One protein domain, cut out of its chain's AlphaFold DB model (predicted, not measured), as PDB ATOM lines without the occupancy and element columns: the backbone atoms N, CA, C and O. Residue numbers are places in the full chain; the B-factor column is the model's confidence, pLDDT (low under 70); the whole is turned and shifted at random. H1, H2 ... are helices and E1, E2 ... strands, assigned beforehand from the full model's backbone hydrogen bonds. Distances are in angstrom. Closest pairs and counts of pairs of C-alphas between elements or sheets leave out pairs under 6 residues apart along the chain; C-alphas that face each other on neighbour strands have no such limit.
ATOM      1  N   ARG A  26     291.021 281.433 229.985       69.69
ATOM      2  CA  ARG A  26     291.476 280.104 229.580       69.69
ATOM      3  C   ARG A  26     290.330 279.283 228.989       69.69
ATOM      4  O   ARG A  26     290.514 278.652 227.958       69.69
ATOM      5  N   PHE A  27     289.119 279.388 229.539       68.06
ATOM      6  CA  PHE A  27     287.950 278.689 228.994       68.06
ATOM      7  C   PHE A  27     287.593 279.159 227.585       68.06
ATOM      8  O   PHE A  27     287.188 278.372 226.742       68.06
ATOM      9  N   ALA A  28     287.777 280.442 227.293       68.38
ATOM     10  CA  ALA A  28     287.523 280.956 225.957       68.38
ATOM     11  C   ALA A  28     288.578 280.506 224.933       68.38
ATOM     12  O   ALA A  28     288.226 280.261 223.781       68.38
ATOM     13  N   ILE A  29     289.837 280.325 225.350       74.12
ATOM     14  CA  ILE A  29     290.853 279.655 224.528       74.12
ATOM     15  C   ILE A  29     290.424 278.203 224.268       74.12
ATOM     16  O   ILE A  29     290.351 277.799 223.110       74.12
ATOM     17  N   GLN A  30     290.037 277.452 225.307       80.69
ATOM     18  CA  GLN A  30     289.523 276.078 225.166       80.69
ATOM     19  C   GLN A  30     288.324 276.014 224.205       80.69
ATOM     20  O   GLN A  30     288.303 275.196 223.290       80.69
ATOM     21  N   LEU A  31     287.353 276.922 224.357       75.88
ATOM     22  CA  LEU A  31     286.184 277.014 223.484       75.88
ATOM     23  C   LEU A  31     286.549 277.348 222.038       75.88
ATOM     24  O   LEU A  31     285.924 276.804 221.129       75.88
ATOM     25  N   TYR A  32     287.508 278.249 221.810       77.50
ATOM     26  CA  TYR A  32     287.954 278.589 220.463       77.50
ATOM     27  C   TYR A  32     288.542 277.363 219.768       77.50
ATOM     28  O   TYR A  32     288.081 277.000 218.687       77.50
ATOM     29  N   PHE A  33     289.505 276.691 220.405       81.56
ATOM     30  CA  PHE A  33     290.131 275.504 219.822       81.56
ATOM     31  C   PHE A  33     289.129 274.364 219.639       81.56
ATOM     32  O   PHE A  33     289.128 273.709 218.597       81.56
ATOM     33  N   TYR A  34     288.180 274.206 220.560       84.25
ATOM     34  CA  TYR A  34     287.129 273.210 220.412       84.25
ATOM     35  C   TYR A  34     286.200 273.510 219.232       84.25
ATOM     36  O   TYR A  34     285.902 272.626 218.439       84.25
ATOM     37  N   ARG A  35     285.743 274.758 219.080       75.56
ATOM     38  CA  ARG A  35     284.783 275.117 218.024       75.56
ATOM     39  C   ARG A  35     285.408 275.189 216.637       75.56
ATOM     40  O   ARG A  35     284.747 274.830 215.672       75.56
ATOM     41  N   ILE A  36     286.628 275.710 216.541       80.50
ATOM     42  CA  ILE A  36     287.279 275.978 215.254       80.50
ATOM     43  C   ILE A  36     288.108 274.783 214.791       80.50
ATOM     44  O   ILE A  36     288.106 274.474 213.605       80.50
ATOM     45  N   HIS A  37     288.767 274.092 215.720       80.25
ATOM     46  CA  HIS A  37     289.722 273.024 215.411       80.25
ATOM     47  C   HIS A  37     289.267 271.644 215.894       80.25
ATOM     48  O   HIS A  37     290.007 270.676 215.755       80.25
ATOM     49  N   ASN A  38     288.062 271.534 216.474       86.19
ATOM     50  CA  ASN A  38     287.556 270.303 217.093       86.19
ATOM     51  C   ASN A  38     288.547 269.702 218.113       86.19
ATOM     52  O   ASN A  38     288.629 268.486 218.284       86.19
ATOM     53  N   HIS A  39     289.315 270.569 218.780       85.75
ATOM     54  CA  HIS A  39     290.381 270.190 219.697       85.75
ATOM     55  C   HIS A  39     290.142 270.821 221.068       85.75
ATOM     56  O   HIS A  39     290.138 272.043 221.217       85.75
ATOM     57  N   TRP A  40     289.904 269.984 222.074       87.69
ATOM     58  CA  TRP A  40     289.738 270.440 223.448       87.69
ATOM     59  C   TRP A  40     291.100 270.494 224.135       87.69
ATOM     60  O   TRP A  40     291.772 269.473 224.216       87.69
ATOM     61  N   LEU A  41     291.479 271.672 224.631       83.69
ATOM     62  CA  LEU A  41     292.695 271.832 225.425       83.69
ATOM     63  C   LEU A  41     292.424 271.478 226.881       83.69
ATOM     64  O   LEU A  41     291.467 271.977 227.481       83.69
ATOM     65  N   GLU A  42     293.289 270.664 227.464       85.19
ATOM     66  CA  GLU A  42     293.231 270.302 228.870       85.19
ATOM     67  C   GLU A  42     293.629 271.472 229.768       85.19
ATOM     68  O   GLU A  42     294.253 272.453 229.356       85.19
ATOM     69  N   LYS A  43     293.248 271.385 231.046       79.12
ATOM     70  CA  LYS A  43     293.510 272.450 232.023       79.12
ATOM     71  C   LYS A  43     294.991 272.845 232.038       79.12
ATOM     72  O   LYS A  43     295.306 274.026 231.927       79.12
ATOM     73  N   ASP A  44     295.892 271.878 232.116       78.75
ATOM     74  CA  ASP A  44     297.325 272.159 232.235       78.75
ATOM     75  C   ASP A  44     297.931 272.716 230.937       78.75
ATOM     76  O   ASP A  44     298.972 273.364 230.969       78.75
ATOM     77  N   GLU A  45     297.243 272.566 229.803       80.25
ATOM     78  CA  GLU A  45     297.658 273.134 228.520       80.25
ATOM     79  C   GLU A  45     297.282 274.612 228.384       80.25
ATOM     80  O   GLU A  45     297.891 275.337 227.603       80.25
ATOM     81  N   VAL A  46     296.297 275.100 229.146       75.12
ATOM     82  CA  VAL A  46     295.847 276.503 229.057       75.12
ATOM     83  C   VAL A  46     296.254 277.330 230.273       75.12
ATOM     84  O   VAL A  46     296.327 278.560 230.210       75.12
ATOM     85  N   TYR A  47     296.534 276.682 231.399       72.56
ATOM     86  CA  TYR A  47     297.057 277.359 232.577       72.56
ATOM     87  C   TYR A  47     298.562 277.580 232.449       72.56
ATOM     88  O   TYR A  47     299.304 276.713 231.998       72.56
ATOM     89  N   LEU A  48     299.025 278.749 232.892       70.56
ATOM     90  CA  LEU A  48     300.445 278.934 233.161       70.56
ATOM     91  C   LEU A  48     300.827 278.122 234.412       70.56
ATOM     92  O   LEU A  48     300.030 278.069 235.353       70.56
ATOM     93  N   PRO A  49     302.024 277.515 234.443       71.44
ATOM     94  CA  PRO A  49     303.054 277.579 233.402       71.44
ATOM     95  C   PRO A  49     302.882 276.566 232.260       71.44
ATOM     96  O   PRO A  49     303.489 276.747 231.209       71.44
ATOM     97  N   GLY A  50     302.033 275.547 232.422       76.69
ATOM     98  CA  GLY A  50     301.944 274.408 231.504       76.69
ATOM     99  C   GLY A  50     301.655 274.773 230.043       76.69
ATOM    100  O   GLY A  50     302.315 274.252 229.149       76.69
ATOM    101  N   GLY A  51     300.791 275.748 229.763       80.31
ATOM    102  CA  GLY A  51     300.591 276.231 228.391       80.31
ATOM    103  C   GLY A  51     301.847 276.860 227.779       80.31
ATOM    104  O   GLY A  51     302.201 276.616 226.619       80.31
ATOM    105  N   TYR A  52     302.593 277.627 228.570       82.19
ATOM    106  CA  TYR A  52     303.852 278.207 228.112       82.19
ATOM    107  C   TYR A  52     304.943 277.143 227.947       82.19
ATOM    108  O   TYR A  52     305.751 277.229 227.027       82.19
ATOM    109  N   GLU A  53     304.980 276.120 228.792       83.06
ATOM    110  CA  GLU A  53     306.039 275.108 228.761       83.06
ATOM    111  C   GLU A  53     305.763 274.016 227.722       83.06
ATOM    112  O   GLU A  53     306.658 273.653 226.962       83.06
ATOM    113  N   HIS A  54     304.512 273.572 227.597       83.19
ATOM    114  CA  HIS A  54     304.161 272.337 226.889       83.19
ATOM    115  C   HIS A  54     303.227 272.529 225.691       83.19
ATOM    116  O   HIS A  54     303.333 271.775 224.728       83.19
ATOM    117  N   LEU A  55     302.339 273.532 225.696       84.56
ATOM    118  CA  LEU A  55     301.335 273.654 224.631       84.56
ATOM    119  C   LEU A  55     301.936 274.206 223.333       84.56
ATOM    120  O   LEU A  55     302.207 275.400 223.255       84.56
ATOM    121  N   GLY A  56     302.073 273.372 222.303       87.75
ATOM    122  CA  GLY A  56     302.494 273.783 220.961       87.75
ATOM    123  C   GLY A  56     303.963 274.212 220.845       87.75
ATOM    124  O   GLY A  56     304.737 274.195 221.803       87.75
ATOM    125  N   GLU A  57     304.340 274.622 219.637       92.56
ATOM    126  CA  GLU A  57     305.701 275.009 219.264       92.56
ATOM    127  C   GLU A  57     305.889 276.523 219.331       92.56
ATOM    128  O   GLU A  57     304.973 277.290 219.022       92.56
ATOM    129  N   PHE A  58     307.087 276.976 219.702       91.81
ATOM    130  CA  PHE A  58     307.415 278.398 219.664       91.81
ATOM    131  C   PHE A  58     307.589 278.875 218.221       91.81
ATOM    132  O   PHE A  58     308.440 278.384 217.490       91.81
ATOM    133  N   VAL A  59     306.801 279.881 217.849       91.56
ATOM    134  CA  VAL A  59     307.030 280.694 216.646       91.56
ATOM    135  C   VAL A  59     308.060 281.780 216.952       91.56
ATOM    136  O   VAL A  59     308.913 282.059 216.123       91.56
ATOM    137  N   PHE A  60     307.978 282.365 218.152       90.88
ATOM    138  CA  PHE A  60     308.911 283.369 218.663       90.88
ATOM    139  C   PHE A  60     309.197 283.113 220.138       90.88
ATOM    140  O   PHE A  60     308.261 282.825 220.898       90.88
ATOM    141  N   ARG A  61     310.454 283.283 220.565       88.81
ATOM    142  CA  ARG A  61     310.856 283.071 221.965       88.81
ATOM    143  C   ARG A  61     311.742 284.196 222.492       88.81
ATOM    144  O   ARG A  61     312.930 284.237 222.206       88.81
ATOM    145  N   GLU A  62     311.165 285.056 223.333       77.62
ATOM    146  CA  GLU A  62     311.864 286.157 224.026       77.62
ATOM    147  C   GLU A  62     312.583 287.149 223.092       77.62
ATOM    148  O   GLU A  62     313.468 287.894 223.511       77.62
ATOM    149  N   GLU A  63     312.161 287.195 221.833       81.19
ATOM    150  CA  GLU A  63     312.671 288.076 220.786       81.19
ATOM    151  C   GLU A  63     311.600 289.079 220.334       81.19
ATOM    152  O   GLU A  63     310.443 289.028 220.765       81.19
ATOM    153  N   SER A  64     311.977 290.021 219.469       85.56
ATOM    154  CA  SER A  64     311.011 290.940 218.866       85.56
ATOM    155  C   SER A  64     310.028 290.170 217.983       85.56
ATOM    156  O   SER A  64     310.430 289.545 217.006       85.56
ATOM    157  N   ILE A  65     308.740 290.250 218.313       88.19
ATOM    158  CA  ILE A  65     307.684 289.559 217.571       88.19
ATOM    159  C   ILE A  65     307.306 290.382 216.340       88.19
ATOM    160  O   ILE A  65     306.797 291.498 216.463       88.19
ATOM    161  N   ASP A  66     307.518 289.807 215.156       89.31
ATOM    162  CA  ASP A  66     306.949 290.324 213.915       89.31
ATOM    163  C   ASP A  66     305.497 289.844 213.787       89.31
ATOM    164  O   ASP A  66     305.208 288.668 213.558       89.31
ATOM    165  N   PHE A  67     304.555 290.769 213.955       87.69
ATOM    166  CA  PHE A  67     303.130 290.459 213.876       87.69
ATOM    167  C   PHE A  67     302.662 290.097 212.460       87.69
ATOM    168  O   PHE A  67     301.608 289.475 212.316       87.69
ATOM    169  N   SER A  68     303.422 290.455 211.418       87.12
ATOM    170  CA  SER A  68     303.045 290.200 210.025       87.12
ATOM    171  C   SER A  68     303.079 288.715 209.656       87.12
ATOM    172  O   SER A  68     302.319 288.278 208.791       87.12
ATOM    173  N   VAL A  69     303.896 287.918 210.353       88.38
ATOM    174  CA  VAL A  69     304.030 286.470 210.118       88.38
ATOM    175  C   VAL A  69     303.097 285.625 210.991       88.38
ATOM    176  O   VAL A  69     303.067 284.392 210.871       88.38
ATOM    177  N   LEU A  70     302.336 286.260 211.888       87.25
ATOM    178  CA  LEU A  70     301.413 285.553 212.767       87.25
ATOM    179  C   LEU A  70     300.211 285.029 211.994       87.25
ATOM    180  O   LEU A  70     299.603 285.713 211.170       87.25
ATOM    181  N   LYS A  71     299.843 283.792 212.313       87.75
ATOM    182  CA  LYS A  71     298.680 283.118 211.741       87.75
ATOM    183  C   LYS A  71     297.540 283.085 212.754       87.75
ATOM    184  O   LYS A  71     297.814 283.028 213.957       87.75
ATOM    185  N   PRO A  72     296.275 283.068 212.296       84.06
ATOM    186  CA  PRO A  72     295.144 282.752 213.158       84.06
ATOM    187  C   PRO A  72     295.436 281.524 214.026       84.06
ATOM    188  O   PRO A  72     296.066 280.571 213.568       84.06
ATOM    189  N   SER A  73     294.968 281.541 215.269       84.19
ATOM    190  CA  SER A  73     295.207 280.511 216.293       84.19
ATOM    191  C   SER A  73     296.597 280.518 216.928       84.19
ATOM    192  O   SER A  73     296.888 279.668 217.765       84.19
ATOM    193  N   ASN A  74     297.481 281.454 216.565       87.88
ATOM    194  CA  ASN A  74     298.723 281.634 217.316       87.88
ATOM    195  C   ASN A  74     298.393 282.220 218.697       87.88
ATOM    196  O   ASN A  74     297.586 283.145 218.822       87.88
ATOM    197  N   ILE A  75     299.004 281.646 219.729       86.44
ATOM    198  CA  ILE A  75     298.824 282.026 221.126       86.44
ATOM    199  C   ILE A  75     299.973 282.948 221.508       86.44
ATOM    200  O   ILE A  75     301.136 282.557 221.430       86.44
ATOM    201  N   ILE A  76     299.654 284.166 221.925       86.31
ATOM    202  CA  ILE A  76     300.636 285.148 222.373       86.31
ATOM    203  C   ILE A  76     300.664 285.152 223.895       86.31
ATOM    204  O   ILE A  76     299.624 285.240 224.546       86.31
ATOM    205  N   TYR A  77     301.866 285.082 224.451       84.44
ATOM    206  CA  TYR A  77     302.119 285.322 225.864       84.44
ATOM    207  C   TYR A  77     302.730 286.707 226.007       84.44
ATOM    208  O   TYR A  77     303.740 287.007 225.362       84.44
ATOM    209  N   ALA A  78     302.127 287.549 226.838       83.31
ATOM    210  CA  ALA A  78     302.546 288.934 226.982       83.31
ATOM    211  C   ALA A  78     302.542 289.406 228.433       83.31
ATOM    212  O   ALA A  78     301.660 289.056 229.219       83.31
ATOM    213  N   GLN A  79     303.518 290.248 228.758       79.88
ATOM    214  CA  GLN A  79     303.628 290.940 230.032       79.88
ATOM    215  C   GLN A  79     302.701 292.156 230.059       79.88
ATOM    216  O   GLN A  79     302.730 292.972 229.139       79.88
ATOM    217  N   ASN A  80     301.947 292.329 231.140       79.56
ATOM    218  CA  ASN A  80     301.232 293.573 231.413       79.56
ATOM    219  C   ASN A  80     302.211 294.743 231.636       79.56
ATOM    220  O   ASN A  80     303.087 294.667 232.496       79.56
ATOM    221  N   LEU A  81     302.039 295.841 230.895       81.62
ATOM    222  CA  LEU A  81     302.785 297.096 231.075       81.62
ATOM    223  C   LEU A  81     301.962 298.148 231.818       81.62
ATOM    224  O   LEU A  81     302.479 298.818 232.715       81.62
ATOM    225  N   LYS A  82     300.684 298.278 231.446       81.44
ATOM    226  CA  LYS A  82     299.763 299.295 231.958       81.44
ATOM    227  C   LYS A  82     298.521 298.668 232.584       81.44
ATOM    228  O   LYS A  82     297.992 297.669 232.095       81.44
ATOM    229  N   GLN A  83     298.042 299.299 233.644       78.69
ATOM    230  CA  GLN A  83     296.741 299.066 234.247       78.69
ATOM    231  C   GLN A  83     295.622 299.645 233.368       78.69
ATOM    232  O   GLN A  83     295.866 300.349 232.389       78.69
ATOM    233  N   LYS A  84     294.364 299.345 233.715       76.19
ATOM    234  CA  LYS A  84     293.185 299.823 232.966       76.19
ATOM    235  C   LYS A  84     293.027 301.344 232.982       76.19
ATOM    236  O   LYS A  84     292.440 301.886 232.056       76.19
ATOM    237  N   ASP A  85     293.531 302.007 234.016       79.81
ATOM    238  CA  ASP A  85     293.529 303.465 234.167       79.81
ATOM    239  C   ASP A  85     294.699 304.148 233.426       79.81
ATOM    240  O   ASP A  85     294.872 305.361 233.519       79.81
ATOM    241  N   GLY A  86     295.514 303.376 232.696       79.75
ATOM    242  CA  GLY A  86     296.680 303.864 231.964       79.75
ATOM    243  C   GLY A  86     297.938 304.026 232.819       79.75
ATOM    244  O   GLY A  86     299.004 304.312 232.267       79.75
ATOM    245  N   THR A  87     297.862 303.805 234.135       81.19
ATOM    246  CA  THR A  87     299.041 303.831 235.005       81.19
ATOM    247  C   THR A  87     299.935 302.629 234.723       81.19
ATOM    248  O   THR A  87     299.472 301.536 234.399       81.19
ATOM    249  N   TYR A  88     301.249 302.809 234.821       79.56
ATOM    250  CA  TYR A  88     302.179 301.694 234.665       79.56
ATOM    251  C   TYR A  88     302.183 300.831 235.924       79.56
ATOM    252  O   TYR A  88     302.126 301.347 237.042       79.56
ATOM    253  N   TYR A  89     302.307 299.514 235.755       72.56
ATOM    254  CA  TYR A  89     302.641 298.656 236.890       72.56
ATOM    255  C   TYR A  89     304.003 299.084 237.449       72.56
ATOM    256  O   TYR A  89     304.949 299.306 236.686       72.56
ATOM    257  N   ALA A  90     304.102 299.222 238.776       62.44
ATOM    258  CA  ALA A  90     305.363 299.543 239.430       62.44
ATOM    259  C   ALA A  90     306.395 298.477 239.038       62.44
ATOM    260  O   ALA A  90     306.235 297.299 239.358       62.44
ATOM    261  N   ARG A  91     307.431 298.877 238.291       58.03
ATOM    262  CA  ARG A  91     308.550 297.988 237.972       58.03
ATOM    263  C   ARG A  91     309.276 297.721 239.278       58.03
ATOM    264  O   ARG A  91     310.053 298.566 239.707       58.03
ATOM    265  N   ASP A  92     309.021 296.589 239.918       49.25
ATOM    266  CA  ASP A  92     309.854 296.182 241.039       49.25
ATOM    267  C   ASP A  92     311.255 295.837 240.485       49.25
ATOM    268  O   ASP A  92     311.405 294.913 239.676       49.25
ATOM    269  N   PRO A  93     312.302 296.598 240.868       44.28
ATOM    270  CA  PRO A  93     313.653 296.405 240.351       44.28
ATOM    271  C   PRO A  93     314.221 295.017 240.675       44.28
ATOM    272  O   PRO A  93     315.146 294.573 239.996       44.28
ATOM    273  N   LYS A  94     313.674 294.326 241.689       40.94
ATOM    274  CA  LYS A  94     314.139 293.018 242.172       40.94
ATOM    275  C   LYS A  94     313.386 291.827 241.563       40.94
ATOM    276  O   LYS A  94     313.906 290.711 241.606       40.94
ATOM    277  N   THR A 101     306.463 282.037 234.936       43.53
ATOM    278  CA  THR A 101     305.416 281.511 235.803       43.53
ATOM    279  C   THR A 101     304.752 282.589 236.678       43.53
ATOM    280  O   THR A 101     303.842 282.261 237.430       43.53
ATOM    281  N   GLY A 102     305.161 283.865 236.582       44.59
ATOM    282  CA  GLY A 102     304.747 284.931 237.504       44.59
ATOM    283  C   GLY A 102     303.684 285.883 236.946       44.59
ATOM    284  O   GLY A 102     303.915 286.510 235.915       44.59
ATOM    285  N   ASP A 103     302.557 285.967 237.663       47.06
ATOM    286  CA  ASP A 103     301.452 286.947 237.825       47.06
ATOM    287  C   ASP A 103     301.160 288.064 236.794       47.06
ATOM    288  O   ASP A 103     300.045 288.583 236.749       47.06
ATOM    289  N   LEU A 104     302.106 288.452 235.941       53.38
ATOM    290  CA  LEU A 104     301.978 289.521 234.950       53.38
ATOM    291  C   LEU A 104     301.904 289.008 233.509       53.38
ATOM    292  O   LEU A 104     301.741 289.825 232.601       53.38
ATOM    293  N   ILE A 105     302.022 287.695 233.291       58.91
ATOM    294  CA  ILE A 105     301.899 287.086 231.966       58.91
ATOM    295  C   ILE A 105     300.438 286.749 231.699       58.91
ATOM    296  O   ILE A 105     299.752 286.084 232.471       58.91
ATOM    297  N   SER A 106     299.970 287.219 230.558       63.69
ATOM    298  CA  SER A 106     298.629 287.003 230.050       63.69
ATOM    299  C   SER A 106     298.699 286.230 228.738       63.69
ATOM    300  O   SER A 106     299.653 286.385 227.975       63.69
ATOM    301  N   THR A 107     297.686 285.402 228.489       66.25
ATOM    302  CA  THR A 107     297.556 284.608 227.264       66.25
ATOM    303  C   THR A 107     296.518 285.253 226.346       66.25
ATOM    304  O   THR A 107     295.398 285.538 226.779       66.25
ATOM    305  N   GLN A 108     296.880 285.503 225.090       71.56
ATOM    306  CA  GLN A 108     296.012 286.071 224.056       71.56
ATOM    307  C   GLN A 108     295.955 285.166 222.835       71.56
ATOM    308  O   GLN A 108     296.912 284.460 222.522       71.56
ATOM    309  N   LEU A 109     294.843 285.242 222.111       68.75
ATOM    310  CA  LEU A 109     294.651 284.535 220.853       68.75
ATOM    311  C   LEU A 109     294.703 285.524 219.685       68.75
ATOM    312  O   LEU A 109     293.971 286.517 219.667       68.75
ATOM    313  N   TYR A 110     295.539 285.228 218.694       71.12
ATOM    314  CA  TYR A 110     295.575 285.959 217.432       71.12
ATOM    315  C   TYR A 110     294.566 285.354 216.452       71.12
ATOM    316  O   TYR A 110     294.632 284.158 216.172       71.12
ATOM    317  N   THR A 111     293.622 286.143 215.930       58.00
ATOM    318  CA  THR A 111     292.519 285.611 215.105       58.00
ATOM    319  C   THR A 111     292.569 286.021 213.637       58.00
ATOM    320  O   THR A 111     292.248 285.187 212.797       58.00
ATOM    321  N   SER A 112     292.986 287.248 213.302       55.25
ATOM    322  CA  SER A 112     293.274 287.697 211.924       55.25
ATOM    323  C   SER A 112     293.827 289.134 211.907       55.25
ATOM    324  O   SER A 112     293.726 289.853 212.899       55.25
ATOM    325  N   ALA A 113     294.444 289.514 210.780       47.47
ATOM    326  CA  ALA A 113     295.236 290.721 210.509       47.47
ATOM    327  C   ALA A 113     294.825 292.006 211.266       47.47
ATOM    328  O   ALA A 113     294.149 292.858 210.694       47.47
ATOM    329  N   LYS A 114     295.354 292.175 212.493       50.72
ATOM    330  CA  LYS A 114     295.243 293.329 213.426       50.72
ATOM    331  C   LYS A 114     294.257 293.205 214.592       50.72
ATOM    332  O   LYS A 114     294.175 294.138 215.383       50.72
ATOM    333  N   LEU A 115     293.556 292.087 214.753       49.84
ATOM    334  CA  LEU A 115     292.654 291.880 215.890       49.84
ATOM    335  C   LEU A 115     293.228 290.820 216.831       49.84
ATOM    336  O   LEU A 115     293.345 289.640 216.495       49.84
ATOM    337  N   LEU A 116     293.598 291.274 218.025       54.44
ATOM    338  CA  LEU A 116     293.994 290.432 219.143       54.44
ATOM    339  C   LEU A 116     292.810 290.292 220.078       54.44
ATOM    340  O   LEU A 116     292.304 291.279 220.609       54.44
ATOM    341  N   ILE A 117     292.363 289.063 220.314       52.31
ATOM    342  CA  ILE A 117     291.339 288.839 221.325       52.31
ATOM    343  C   ILE A 117     292.036 288.846 222.686       52.31
ATOM    344  O   ILE A 117     292.640 287.857 223.111       52.31
ATOM    345  N   ARG A 118     291.946 289.989 223.372       51.78
ATOM    346  CA  ARG A 118     292.270 290.130 224.788       51.78
ATOM    347  C   ARG A 118     290.998 289.907 225.594       51.78
ATOM    348  O   ARG A 118     290.122 290.759 225.692       51.78
ATOM    349  N   ILE A 119     290.911 288.781 226.274       48.38
ATOM    350  CA  ILE A 119     289.771 288.511 227.152       48.38
ATOM    351  C   ILE A 119     290.053 289.185 228.492       48.38
ATOM    352  O   ILE A 119     290.946 288.765 229.224       48.38
ATOM    353  N   THR A 120     289.346 290.282 228.771       37.94
ATOM    354  CA  THR A 120     289.579 291.129 229.951       37.94
ATOM    355  C   THR A 120     288.351 291.115 230.847       37.94
ATOM    356  O   THR A 120     287.245 291.339 230.370       37.94
ATOM    357  N   PHE A 121     288.547 290.899 232.150       41.81
ATOM    358  CA  PHE A 121     287.458 290.812 233.125       41.81
ATOM    359  C   PHE A 121     287.130 292.162 233.761       41.81
ATOM    360  O   PHE A 121     287.995 292.798 234.369       41.81
ATOM    361  N   THR A 122     285.865 292.556 233.685       32.56
ATOM    362  CA  THR A 122     285.166 293.360 234.696       32.56
ATOM    363  C   THR A 122     283.863 292.625 234.979       32.56
ATOM    364  O   THR A 122     283.046 292.479 234.071       32.56
ATOM    365  N   ALA A 123     283.690 292.112 236.197       33.69
ATOM    366  CA  ALA A 123     282.407 291.563 236.635       33.69
ATOM    367  C   ALA A 123     281.280 292.598 236.385       33.69
ATOM    368  O   ALA A 123     281.546 293.789 236.585       33.69
ATOM    369  N   PRO A 124     280.061 292.216 235.936       39.97
ATOM    370  CA  PRO A 124     279.505 290.862 235.904       39.97
ATOM    371  C   PRO A 124     279.356 290.223 234.500       39.97
ATOM    372  O   PRO A 124     278.439 289.439 234.252       39.97
ATOM    373  N   VAL A 125     280.190 290.594 233.519       38.81
ATOM    374  CA  VAL A 125     279.991 290.151 232.126       38.81
ATOM    375  C   VAL A 125     281.278 289.620 231.501       38.81
ATOM    376  O   VAL A 125     282.335 290.250 231.555       38.81
ATOM    377  N   VAL A 126     281.183 288.449 230.866       41.56
ATOM    378  CA  VAL A 126     282.263 287.901 230.041       41.56
ATOM    379  C   VAL A 126     282.236 288.591 228.685       41.56
ATOM    380  O   VAL A 126     281.418 288.272 227.827       41.56
ATOM    381  N   PHE A 127     283.174 289.509 228.481       43.09
ATOM    382  CA  PHE A 127     283.460 290.064 227.168       43.09
ATOM    383  C   PHE A 127     284.821 289.556 226.693       43.09
ATOM    384  O   PHE A 127     285.860 289.778 227.320       43.09
ATOM    385  N   ALA A 128     284.828 288.874 225.551       51.56
ATOM    386  CA  ALA A 128     286.030 288.815 224.743       51.56
ATOM    387  C   ALA A 128     286.234 290.227 224.183       51.56
ATOM    388  O   ALA A 128     285.449 290.673 223.348       51.56
ATOM    389  N   ALA A 129     287.229 290.961 224.684       58.78
ATOM    390  CA  ALA A 129     287.540 292.263 224.120       58.78
ATOM    391  C   ALA A 129     288.465 292.037 222.929       58.78
ATOM    392  O   ALA A 129     289.542 291.451 223.039       58.78
ATOM    393  N   VAL A 130     288.028 292.483 221.764       66.88
ATOM    394  CA  VAL A 130     288.888 292.486 220.592       66.88
ATOM    395  C   VAL A 130     289.636 293.805 220.599       66.88
ATOM    396  O   VAL A 130     289.027 294.870 220.610       66.88
ATOM    397  N   TRP A 131     290.953 293.720 220.688       71.81
ATOM    398  CA  TRP A 131     291.843 294.865 220.714       71.81
ATOM    399  C   TRP A 131     292.520 294.982 219.352       71.81
ATOM    400  O   TRP A 131     293.043 293.979 218.848       71.81
ATOM    401  N   PRO A 132     292.554 296.185 218.758       79.38
ATOM    402  CA  PRO A 132     293.508 296.483 217.707       79.38
ATOM    403  C   PRO A 132     294.929 296.197 218.199       79.38
ATOM    404  O   PRO A 132     295.248 296.408 219.375       79.38
ATOM    405  N   LEU A 133     295.788 295.723 217.303       80.88
ATOM    406  CA  LEU A 133     297.181 295.418 217.618       80.88
ATOM    407  C   LEU A 133     297.905 296.613 218.255       80.88
ATOM    408  O   LEU A 133     298.662 296.437 219.207       80.88
ATOM    409  N   GLU A 134     297.632 297.821 217.772       83.75
ATOM    410  CA  GLU A 134     298.214 299.067 218.264       83.75
ATOM    411  C   GLU A 134     297.861 299.300 219.740       83.75
ATOM    412  O   GLU A 134     298.723 299.625 220.554       83.75
ATOM    413  N   GLN A 135     296.603 299.041 220.108       83.81
ATOM    414  CA  GLN A 135     296.148 299.135 221.492       83.81
ATOM    415  C   GLN A 135     296.773 298.032 222.356       83.81
ATOM    416  O   GLN A 135     297.119 298.253 223.514       83.81
ATOM    417  N   PHE A 136     296.934 296.826 221.808       83.81
ATOM    418  CA  PHE A 136     297.566 295.729 222.531       83.81
ATOM    419  C   PHE A 136     299.009 296.059 222.912       83.81
ATOM    420  O   PHE A 136     299.345 295.980 224.090       83.81
ATOM    421  N   VAL A 137     299.840 296.483 221.958       86.00
ATOM    422  CA  VAL A 137     301.263 296.766 222.222       86.00
ATOM    423  C   VAL A 137     301.484 297.970 223.143       86.00
ATOM    424  O   VAL A 137     302.550 298.107 223.735       86.00
ATOM    425  N   GLU A 138     300.478 298.831 223.313       86.06
ATOM    426  CA  GLU A 138     300.526 299.921 224.286       86.06
ATOM    427  C   GLU A 138     300.420 299.415 225.739       86.06
ATOM    428  O   GLU A 138     301.088 299.932 226.639       86.06
ATOM    429  N   TYR A 139     299.576 298.410 225.978       83.50
ATOM    430  CA  TYR A 139     299.299 297.884 227.321       83.50
ATOM    431  C   TYR A 139     300.100 296.627 227.645       83.50
ATOM    432  O   TYR A 139     300.213 296.263 228.818       83.50
ATOM    433  N   TYR A 140     300.654 295.976 226.626       83.44
ATOM    434  CA  TYR A 140     301.295 294.677 226.721       83.44
ATOM    435  C   TYR A 140     302.644 294.664 226.028       83.44
ATOM    436  O   TYR A 140     302.810 295.197 224.935       83.44
ATOM    437  N   LYS A 141     303.595 293.954 226.632       85.00
ATOM    438  CA  LYS A 141     304.838 293.560 225.980       85.00
ATOM    439  C   LYS A 141     304.747 292.085 225.589       85.00
ATOM    440  O   LYS A 141     304.802 291.235 226.478       85.00
ATOM    441  N   PRO A 142     304.634 291.762 224.294       86.25
ATOM    442  CA  PRO A 142     304.724 290.388 223.813       86.25
ATOM    443  C   PRO A 142     306.059 289.762 224.241       86.25
ATOM    444  O   PRO A 142     307.106 290.392 224.101       86.25
ATOM    445  N   ILE A 143     306.019 288.545 224.782       86.50
ATOM    446  CA  ILE A 143     307.207 287.801 225.235       86.50
ATOM    447  C   ILE A 143     307.479 286.622 224.305       86.50
ATOM    448  O   ILE A 143     308.623 286.337 223.962       86.50
ATOM    449  N   SER A 144     306.431 285.907 223.909       88.56
ATOM    450  CA  SER A 144     306.568 284.734 223.051       88.56
ATOM    451  C   SER A 144     305.277 284.447 222.316       88.56
ATOM    452  O   SER A 144     304.195 284.795 222.796       88.56
ATOM    453  N   VAL A 145     305.394 283.730 221.207       90.12
ATOM    454  CA  VAL A 145     304.243 283.225 220.469       90.12
ATOM    455  C   VAL A 145     304.387 281.732 220.282       90.12
ATOM    456  O   VAL A 145     305.456 281.254 219.904       90.12
ATOM    457  N   LYS A 146     303.290 281.014 220.496       90.25
ATOM    458  CA  LYS A 146     303.188 279.593 220.217       90.25
ATOM    459  C   LYS A 146     302.137 279.273 219.171       90.25
ATOM    460  O   LYS A 146     301.160 280.002 218.990       90.25
ATOM    461  N   ARG A 147     302.339 278.155 218.489       90.94
ATOM    462  CA  ARG A 147     301.426 277.594 217.502       90.94
ATOM    463  C   ARG A 147     301.191 276.129 217.818       90.94
ATOM    464  O   ARG A 147     302.133 275.395 218.093       90.94
ATOM    465  N   LEU A 148     299.934 275.713 217.775       87.00
ATOM    466  CA  LEU A 148     299.583 274.312 217.942       87.00
ATOM    467  C   LEU A 148     299.767 273.570 216.607       87.00
ATOM    468  O   LEU A 148     299.495 274.162 215.558       87.00
TER     469      LEU A 148
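AT A GLANCE: This is residues 26 to 94 and 101 to 148 of the 150 residues of an uncharacterized protein of bacterium (UniProt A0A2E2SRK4). The body is one strongly twisted antiparallel sheet of six strands, with the short helix H4 packed on it near E4 and E2, where it joins E5 to E6. H1, H2 and H3 run round the outside of this body, H1 and H3 only grazing the sheet, and residues 81 to 94 swing away from it as a long stretch with no named element. The printed part has 117 residues with four named helices and six named strands, in the chain order H1 H2 H3 E1 E2 E3 E4 E5 H4 E6, and the sheet order is E1 - E6 - E2 - E3 - E4 - E5. The class is mixed, helices and strands. The whole is compact, with a radius of gyration of the C-alphas of 14.0 A and spans of 41 by 36 by 28 A.

HOW THE PARTS SIT: H1, residues 26 to 37, and H2, residues 43 to 46, only just touch, with 3 pairs of C-alphas within 8 A; H1 does so with residues 26 to 30 alone, and the closest C-alphas are those of Arg 26 and Val 46, 5.7 A apart. H2 and H3, residues 50 to 53, touch only at the corner by their link, again only just, with 3 pairs; the C-alphas of Glu 45 and Gly 51 are closest, at 4.3 A. E1, residues 57 to 61, is an edge strand and the antiparallel neighbour of E6, residues 140 to 147, with N 59 and O 145 2.8 A apart. E6 bends by 64 degrees at residue 143, and on its other side is E2, residues 75 to 80, antiparallel at 161 degrees, with N 77 and O 144 at 2.9 A. E2 and E3, residues 105 to 112, are antiparallel at 135 degrees, with N 78 and O 106 at 3.0 A. E3 pairs in a staggered way: its residues 105 to 109 with E2, its residues 109 to 112 with E4, residues 115 to 119. E3, E4 and E5, residues 128 to 132, form a meander, each strand the antiparallel neighbour of the one before. Its two hairpins have N 117 and O 109 at 3.1 A and N 118 and O 129 at 2.8 A, within hydrogen-bond range. H4, residues 133 to 139, is on the sheet; its closest C-alphas to E4 are those of Leu 133 and Leu 115, 6.0 A apart. H1 only grazes the sheet with residues 26 to 32, and H3 with residues 51 to 52; H2 is not on it. Every O i to N i+4 pair is within hydrogen-bond range in H1 and H4, while H2 and H3 are too short for such a pair.

IN THESE COORDINATES: H1 begins at C-alpha 26, (291.476, 280.104, 229.580), and is 15.9 A long; H2 is 5.5 A and H3 5.0 A. E1 measures 9.9 A and E2 15.7 A. E3, the longest of the strands in A, covers 21.8 A from C-alpha 105 at (301.899, 287.086, 231.966). E4 is 12.1 A, E5 12.8 A and H4 10.2 A. E6 is 19.4 A and ends at C-alpha 147, (301.426, 277.594, 217.502).

THE WHOLE: The two C-alphas farthest apart are those of Asn 38 and Pro 93, at 43.6 A. Residues 95 to 100 are not printed, and C-alphas 94 and 101 are 15.8 A apart across this cut, which falls in the link from E2 to E3. The link from E1 to E2 is long, with 13 residues. Mean pLDDT of the printed part is 73.2; it is under 70 at 36 residues, among them residues 90 to 94, 101 to 107 and 111 to 130.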